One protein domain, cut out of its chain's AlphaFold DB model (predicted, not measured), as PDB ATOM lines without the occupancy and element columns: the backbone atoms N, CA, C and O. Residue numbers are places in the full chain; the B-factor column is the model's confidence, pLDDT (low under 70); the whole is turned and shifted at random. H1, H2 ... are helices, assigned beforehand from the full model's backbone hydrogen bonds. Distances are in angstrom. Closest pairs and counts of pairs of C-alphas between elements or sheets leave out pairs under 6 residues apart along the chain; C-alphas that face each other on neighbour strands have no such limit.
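AT A GLANCE: This is residues 20 to 79 of the 396 residues of an uncharacterized protein of Exophiala aquamarina CBS 119918 (UniProt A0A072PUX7). One long helix, H1, makes the longest axis; after it, a long loop folds back and brings the short helix H2 onto H1 residues 39 to 43, while residues 20 to 38 of H1 stick out free. The printed part has 60 residues, with two named helices, H1 then H2, no named strand, and the class all helix. It is elongated, spanning 51 by 26 by 16 A, and only just loose, close to extended, with a radius of gyration of the C-alphas of 15.7 A.

HOW THE PARTS SIT: H1, residues 20 to 52, touches H2, residues 71 to 77, with its residues 39 to 43 alone; the closest C-alphas, those of Gly 43 and Leu 75, are 5.8 A apart. They run the same way at a steep tilt of 67 degrees, only just short of about perpendicular. Every O i to N i+4 pair is within hydrogen-bond range in H2, and 28 of 29 in H1.

IN THESE COORDINATES: H1 runs 48.9 A from C-alpha 20 at (-2.817, -14.519, 15.950) to C-alpha 52. H2 runs 10.0 A to C-alpha 77 at (3.148, -49.860, -1.487).

THE WHOLE: The C-alphas farthest apart, Val 20 and Gly 54, are 52.2 A apart. The link from H1 to H2 is long, 18 residues. The printed part has no cut; pLDDT is under 70 at residues 20 to 21.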
ATOM      1  N   VAL A  20      -1.800 -13.453  15.840       59.38
ATOM      2  CA  VAL A  20      -2.817 -14.519  15.950       59.38
ATOM      3  C   VAL A  20      -2.626 -15.583  14.863       59.38
ATOM      4  O   VAL A  20      -2.818 -16.768  15.114       59.38
ATOM      5  N   LEU A  21      -2.125 -15.187  13.689       59.69
ATOM      6  CA  LEU A  21      -1.849 -16.111  12.581       59.69
ATOM      7  C   LEU A  21      -0.687 -17.074  12.876       59.69
ATOM      8  O   LEU A  21      -0.594 -18.131  12.262       59.69
ATOM      9  N   THR A  22       0.200 -16.746  13.822       70.62
ATOM     10  CA  THR A  22       1.343 -17.612  14.152       70.62
ATOM     11  C   THR A  22       0.935 -18.819  14.986       70.62
ATOM     12  O   THR A  22       1.514 -19.886  14.819       70.62
ATOM     13  N   THR A  23      -0.066 -18.680  15.859       83.62
ATOM     14  CA  THR A  23      -0.499 -19.776  16.739       83.62
ATOM     15  C   THR A  23      -1.294 -20.826  15.970       83.62
ATOM     16  O   THR A  23      -1.044 -22.016  16.135       83.62
ATOM     17  N   GLU A  24      -2.190 -20.400  15.076       88.00
ATOM     18  CA  GLU A  24      -2.943 -21.330  14.226       88.00
ATOM     19  C   GLU A  24      -2.019 -22.079  13.255       88.00
ATOM     20  O   GLU A  24      -2.115 -23.297  13.115       88.00
ATOM     21  N   ASN A  25      -1.073 -21.376  12.624       88.69
ATOM     22  CA  ASN A  25      -0.125 -22.010  11.710       88.69
ATOM     23  C   ASN A  25       0.811 -22.987  12.434       88.69
ATOM     24  O   ASN A  25       1.100 -24.055  11.897       88.69
ATOM     25  N   ALA A  26       1.249 -22.657  13.656       88.25
ATOM     26  CA  ALA A  26       2.035 -23.576  14.475       88.25
ATOM     27  C   ALA A  26       1.252 -24.857  14.792       88.25
ATOM     28  O   ALA A  26       1.805 -25.946  14.676       88.25
ATOM     29  N   GLN A  27      -0.040 -24.737  15.110       93.81
ATOM     30  CA  GLN A  27      -0.896 -25.889  15.388       93.81
ATOM     31  C   GLN A  27      -1.107 -26.776  14.150       93.81
ATOM     32  O   GLN A  27      -0.969 -27.995  14.226       93.81
ATOM     33  N   ARG A  28      -1.358 -26.178  12.980       91.81
ATOM     34  CA  ARG A  28      -1.466 -26.930  11.716       91.81
ATOM     35  C   ARG A  28      -0.170 -27.670  11.379       91.81
ATOM     36  O   ARG A  28      -0.211 -28.805  10.917       91.81
ATOM     37  N   TYR A  29       0.979 -27.042  11.629       93.12
ATOM     38  CA  TYR A  29       2.282 -27.671  11.422       93.12
ATOM     39  C   TYR A  29       2.516 -28.848  12.380       93.12
ATOM     40  O   TYR A  29       2.976 -29.902  11.944       93.12
ATOM     41  N   THR A  30       2.158 -28.712  13.662       96.00
ATOM     42  CA  THR A  30       2.268 -29.828  14.615       96.00
ATOM     43  C   THR A  30       1.359 -30.995  14.247       96.00
ATOM     44  O   THR A  30       1.785 -32.142  14.360       96.00
ATOM     45  N   ASP A  31       0.150 -30.723  13.752       95.00
ATOM     46  CA  ASP A  31      -0.778 -31.767  13.312       95.00
ATOM     47  C   ASP A  31      -0.233 -32.524  12.091       95.00
ATOM     48  O   ASP A  31      -0.273 -33.754  12.058       95.00
ATOM     49  N   LEU A  32       0.366 -31.812  11.128       94.38
ATOM     50  CA  LEU A  32       1.014 -32.419   9.960       94.38
ATOM     51  C   LEU A  32       2.204 -33.301  10.366       94.38
ATOM     52  O   LEU A  32       2.334 -34.427   9.886       94.38
ATOM     53  N   LEU A  33       3.047 -32.825  11.287       94.88
ATOM     54  CA  LEU A  33       4.163 -33.614  11.816       94.88
ATOM     55  C   LEU A  33       3.684 -34.886  12.524       94.88
ATOM     56  O   LEU A  33       4.253 -35.958  12.317       94.88
ATOM     57  N   LEU A  34       2.632 -34.781  13.339       95.12
ATOM     58  CA  LEU A  34       2.036 -35.926  14.025       95.12
ATOM     59  C   LEU A  34       1.457 -36.937  13.032       95.12
ATOM     60  O   LEU A  34       1.655 -38.137  13.211       95.12
ATOM     61  N   GLN A  35       0.796 -36.468  11.970       92.50
ATOM     62  CA  GLN A  35       0.274 -37.327  10.909       92.50
ATOM     63  C   GLN A  35       1.399 -38.067  10.175       92.50
ATOM     64  O   GLN A  35       1.310 -39.282   9.991       92.50
ATOM     65  N   HIS A  36       2.478 -37.368   9.814       89.44
ATOM     66  CA  HIS A  36       3.628 -37.980   9.147       89.44
ATOM     67  C   HIS A  36       4.321 -39.016  10.044       89.44
ATOM     68  O   HIS A  36       4.654 -40.115   9.602       89.44
ATOM     69  N   HIS A  37       4.490 -38.703  11.331       94.25
ATOM     70  CA  HIS A  37       5.050 -39.644  12.295       94.25
ATOM     71  C   HIS A  37       4.156 -40.880  12.467       94.25
ATOM     72  O   HIS A  37       4.655 -42.004  12.468       94.25
ATOM     73  N   ALA A  38       2.836 -40.695  12.567       89.88
ATOM     74  CA  ALA A  38       1.887 -41.800  12.668       89.88
ATOM     75  C   ALA A  38       1.967 -42.731  11.445       89.88
ATOM     76  O   ALA A  38       2.093 -43.942  11.622       89.88
ATOM     77  N   ALA A  39       1.988 -42.172  10.230       85.25
ATOM     78  CA  ALA A  39       2.152 -42.932   8.992       85.25
ATOM     79  C   ALA A  39       3.466 -43.736   8.984       85.25
ATOM     80  O   ALA A  39       3.456 -44.949   8.784       85.25
ATOM     81  N   LEU A  40       4.590 -43.094   9.307       90.12
ATOM     82  CA  LEU A  40       5.893 -43.759   9.350       90.12
ATOM     83  C   LEU A  40       5.906 -44.916  10.360       90.12
ATOM     84  O   LEU A  40       6.343 -46.021  10.036       90.12
ATOM     85  N   THR A  41       5.383 -44.698  11.571       94.69
ATOM     86  CA  THR A  41       5.313 -45.761  12.588       94.69
ATOM     87  C   THR A  41       4.402 -46.915  12.179       94.69
ATOM     88  O   THR A  41       4.752 -48.066  12.428       94.69
ATOM     89  N   ALA A  42       3.277 -46.638  11.514       87.62
ATOM     90  CA  ALA A  42       2.387 -47.673  11.001       87.62
ATOM     91  C   ALA A  42       3.086 -48.532   9.937       87.62
ATOM     92  O   ALA A  42       3.071 -49.760  10.042       87.62
ATOM     93  N   GLY A  43       3.780 -47.897   8.986       87.62
ATOM     94  CA  GLY A  43       4.538 -48.608   7.957       87.62
ATOM     95  C   GLY A  43       5.670 -49.465   8.526       87.62
ATOM     96  O   GLY A  43       5.846 -50.609   8.110       87.62
ATOM     97  N   LEU A  44       6.396 -48.966   9.535       89.56
ATOM     98  CA  LEU A  44       7.420 -49.755  10.230       89.56
ATOM     99  C   LEU A  44       6.824 -50.982  10.926       89.56
ATOM    100  O   LEU A  44       7.363 -52.077  10.790       89.56
ATOM    101  N   ILE A  45       5.719 -50.821  11.659       93.19
ATOM    102  CA  ILE A  45       5.068 -51.934  12.365       93.19
ATOM    103  C   ILE A  45       4.632 -53.016  11.372       93.19
ATOM    104  O   ILE A  45       4.844 -54.202  11.631       93.19
ATOM    105  N   GLU A  46       4.062 -52.635  10.231       89.19
ATOM    106  CA  GLU A  46       3.636 -53.585   9.204       89.19
ATOM    107  C   GLU A  46       4.825 -54.304   8.551       89.19
ATOM    108  O   GLU A  46       4.798 -55.527   8.394       89.19
ATOM    109  N   LEU A  47       5.901 -53.573   8.243       86.25
ATOM    110  CA  LEU A  47       7.130 -54.143   7.691       86.25
ATOM    111  C   LEU A  47       7.747 -55.174   8.649       86.25
ATOM    112  O   LEU A  47       8.071 -56.290   8.235       86.25
ATOM    113  N   TYR A  48       7.859 -54.831   9.936       92.81
ATOM    114  CA  TYR A  48       8.358 -55.751  10.959       92.81
ATOM    115  C   TYR A  48       7.438 -56.959  11.139       92.81
ATOM    116  O   TYR A  48       7.933 -58.079  11.246       92.81
ATOM    117  N   SER A  49       6.118 -56.762  11.123       93.75
ATOM    118  CA  SER A  49       5.150 -57.859  11.245       93.75
ATOM    119  C   SER A  49       5.303 -58.859  10.093       93.75
ATOM    120  O   SER A  49       5.439 -60.056  10.332       93.75
ATOM    121  N   ARG A  50       5.418 -58.375   8.849       88.81
ATOM    122  CA  ARG A  50       5.662 -59.230   7.672       88.81
ATOM    123  C   ARG A  50       7.007 -59.948   7.733       88.81
ATOM    124  O   ARG A  50       7.086 -61.126   7.392       88.81
ATOM    125  N   SER A  51       8.051 -59.260   8.199       89.06
ATOM    126  CA  SER A  51       9.380 -59.852   8.371       89.06
ATOM    127  C   SER A  51       9.369 -60.990   9.398       89.06
ATOM    128  O   SER A  51       9.943 -62.046   9.137       89.06
ATOM    129  N   LEU A  52       8.661 -60.816  10.521       94.12
ATOM    130  CA  LEU A  52       8.507 -61.848  11.552       94.12
ATOM    131  C   LEU A  52       7.697 -63.056  11.067       94.12
ATOM    132  O   LEU A  52       7.978 -64.183  11.465       94.12
ATOM    133  N   GLU A  53       6.723 -62.839  10.187       95.94
ATOM    134  CA  GLU A  53       5.946 -63.911   9.561       95.94
ATOM    135  C   GLU A  53       6.703 -64.631   8.430       95.94
ATOM    136  O   GLU A  53       6.213 -65.623   7.890       95.94
ATOM    137  N   GLY A  54       7.892 -64.149   8.049       93.38
ATOM    138  CA  GLY A  54       8.652 -64.677   6.915       93.38
ATOM    139  C   GLY A  54       8.030 -64.342   5.554       93.38
ATOM    140  O   GLY A  54       8.417 -64.921   4.535       93.38
ATOM    141  N   HIS A  55       7.080 -63.404   5.513       90.75
ATOM    142  CA  HIS A  55       6.521 -62.909   4.267       90.75
ATOM    143  C   HIS A  55       7.576 -62.067   3.549       90.75
ATOM    144  O   HIS A  55       8.000 -61.011   4.020       90.75
ATOM    145  N   LYS A  56       8.004 -62.545   2.378       84.50
ATOM    146  CA  LYS A  56       8.849 -61.762   1.472       84.50
ATOM    147  C   LYS A  56       8.082 -60.518   1.025       84.50
ATOM    148  O   LYS A  56       6.857 -60.558   0.892       84.50
ATOM    149  N   TRP A  57       8.805 -59.427   0.779       82.94
ATOM    150  CA  TRP A  57       8.225 -58.217   0.204       82.94
ATOM    151  C   TRP A  57       7.479 -58.576  -1.084       82.94
ATOM    152  O   TRP A  57       8.062 -59.126  -2.015       82.94
ATOM    153  N   ALA A  58       6.168 -58.344  -1.092       78.94
ATOM    154  CA  ALA A  58       5.294 -58.744  -2.190       78.94
ATOM    155  C   ALA A  58       5.230 -57.695  -3.315       78.94
ATOM    156  O   ALA A  58       4.518 -57.906  -4.295       78.94
ATOM    157  N   GLY A  59       5.922 -56.566  -3.152       80.56
ATOM    158  CA  GLY A  59       6.049 -55.527  -4.164       80.56
ATOM    159  C   GLY A  59       7.303 -55.693  -5.030       80.56
ATOM    160  O   GLY A  59       8.111 -56.603  -4.801       80.56
ATOM    161  N   PRO A  60       7.473 -54.817  -6.033       80.69
ATOM    162  CA  PRO A  60       8.742 -54.640  -6.721       80.69
ATOM    163  C   PRO A  60       9.890 -54.473  -5.715       80.69
ATOM    164  O   PRO A  60       9.664 -53.992  -4.601       80.69
ATOM    165  N   PRO A  61      11.128 -54.845  -6.083       80.88
ATOM    166  CA  PRO A  61      12.296 -54.492  -5.288       80.88
ATOM    167  C   PRO A  61      12.247 -53.000  -4.957       80.88
ATOM    168  O   PRO A  61      12.036 -52.180  -5.855       80.88
ATOM    169  N   VAL A  62      12.387 -52.668  -3.674       83.62
ATOM    170  CA  VAL A  62      12.344 -51.275  -3.234       83.62
ATOM    171  C   VAL A  62      13.469 -50.527  -3.931       83.62
ATOM    172  O   VAL A  62      14.625 -50.939  -3.871       83.62
ATOM    173  N   GLU A  63      13.117 -49.441  -4.609       85.06
ATOM    174  CA  GLU A  63      14.097 -48.599  -5.272       85.06
ATOM    175  C   GLU A  63      15.016 -47.960  -4.227       85.06
ATOM    176  O   GLU A  63      14.574 -47.255  -3.310       85.06
ATOM    177  N   GLU A  64      16.305 -48.247  -4.357       88.06
ATOM    178  CA  GLU A  64      17.345 -47.678  -3.517       88.06
ATOM    179  C   GLU A  64      17.831 -46.376  -4.146       88.06
ATOM    180  O   GLU A  64      18.447 -46.363  -5.211       88.06
ATOM    181  N   ILE A  65      17.578 -45.265  -3.464       83.56
ATOM    182  CA  ILE A  65      18.114 -43.963  -3.841       83.56
ATOM    183  C   ILE A  65      19.319 -43.736  -2.931       83.56
ATOM    184  O   ILE A  65      19.182 -43.661  -1.708       83.56
ATOM    185  N   ASN A  66      20.516 -43.681  -3.518       88.12
ATOM    186  CA  ASN A  66      21.789 -43.551  -2.794       88.12
ATOM    187  C   ASN A  66      22.071 -44.699  -1.800       88.12
ATOM    188  O   ASN A  66      22.595 -44.463  -0.713       88.12
ATOM    189  N   GLY A  67      21.689 -45.935  -2.143       89.19
ATOM    190  CA  GLY A  67      21.875 -47.107  -1.273       89.19
ATOM    191  C   GLY A  67      20.967 -47.120  -0.039       89.19
ATOM    192  O   GLY A  67      21.153 -47.936   0.860       89.19
ATOM    193  N   THR A  68      19.988 -46.213   0.025       83.25
ATOM    194  CA  THR A  68      18.944 -46.225   1.051       83.25
ATOM    195  C   THR A  68      17.586 -46.475   0.403       83.25
ATOM    196  O   THR A  68      17.265 -45.832  -0.600       83.25
ATOM    197  N   PRO A  69      16.775 -47.402   0.939       83.69
ATOM    198  CA  PRO A  69      15.453 -47.669   0.392       83.69
ATOM    199  C   PRO A  69      14.563 -46.432   0.537       83.69
ATOM    200  O   PRO A  69      14.497 -45.821   1.609       83.69
ATOM    201  N   SER A  70      13.857 -46.069  -0.534       87.62
ATOM    202  CA  SER A  70      12.922 -44.945  -0.497       87.62
ATOM    203  C   SER A  70      11.759 -45.233   0.460       87.62
ATOM    204  O   SER A  70      10.888 -46.059   0.183       87.62
ATOM    205  N   VAL A  71      11.726 -44.520   1.591       84.69
ATOM    206  CA  VAL A  71      10.651 -44.627   2.596       84.69
ATOM    207  C   VAL A  71       9.298 -44.269   1.988       84.69
ATOM    208  O   VAL A  71       8.306 -44.926   2.284       84.69
ATOM    209  N   HIS A  72       9.263 -43.259   1.116       86.25
ATOM    210  CA  HIS A  72       8.038 -42.823   0.450       86.25
ATOM    211  C   HIS A  72       7.412 -43.965  -0.362       86.25
ATOM    212  O   HIS A  72       6.253 -44.306  -0.141       86.25
ATOM    213  N   ARG A  73       8.223 -44.641  -1.187       85.06
ATOM    214  CA  ARG A  73       7.788 -45.765  -2.027       85.06
ATOM    215  C   ARG A  73       7.333 -46.977  -1.208       85.06
ATOM    216  O   ARG A  73       6.345 -47.617  -1.543       85.06
ATOM    217  N   ILE A  74       8.010 -47.269  -0.091       84.38
ATOM    218  CA  ILE A  74       7.581 -48.331   0.836       84.38
ATOM    219  C   ILE A  74       6.205 -48.008   1.427       84.38
ATOM    220  O   ILE A  74       5.339 -48.877   1.476       84.38
ATOM    221  N   LEU A  75       6.001 -46.781   1.906       84.75
ATOM    222  CA  LEU A  75       4.750 -46.387   2.557       84.75
ATOM    223  C   LEU A  75       3.563 -46.352   1.585       84.75
ATOM    224  O   LEU A  75       2.449 -46.699   1.980       84.75
ATOM    225  N   GLU A  76       3.805 -45.988   0.330       86.69
ATOM    226  CA  GLU A  76       2.836 -46.072  -0.762       86.69
ATOM    227  C   GLU A  76       2.446 -47.529  -1.067       86.69
ATOM    228  O   GLU A  76       1.266 -47.872  -1.069       86.69
ATOM    229  N   GLU A  77       3.419 -48.438  -1.215       85.88
ATOM    230  CA  GLU A  77       3.148 -49.860  -1.487       85.88
ATOM    231  C   GLU A  77       2.489 -50.606  -0.309       85.88
ATOM    232  O   GLU A  77       1.817 -51.634  -0.496       85.88
ATOM    233  N   LEU A  78       2.671 -50.103   0.915       82.69
ATOM    234  CA  LEU A  78       1.936 -50.549   2.102       82.69
ATOM    235  C   LEU A  78       0.505 -49.983   2.155       82.69
ATOM    236  O   LEU A  78      -0.305 -50.457   2.945       82.69
ATOM    237  N   GLY A  79       0.166 -49.004   1.311       84.62
ATOM    238  CA  GLY A  79      -1.123 -48.311   1.337       84.62
ATOM    239  C   GLY A  79      -1.293 -47.410   2.563       84.62
ATOM    240  O   GLY A  79      -2.415 -47.079   2.941       84.62
TER     241      GLY A  79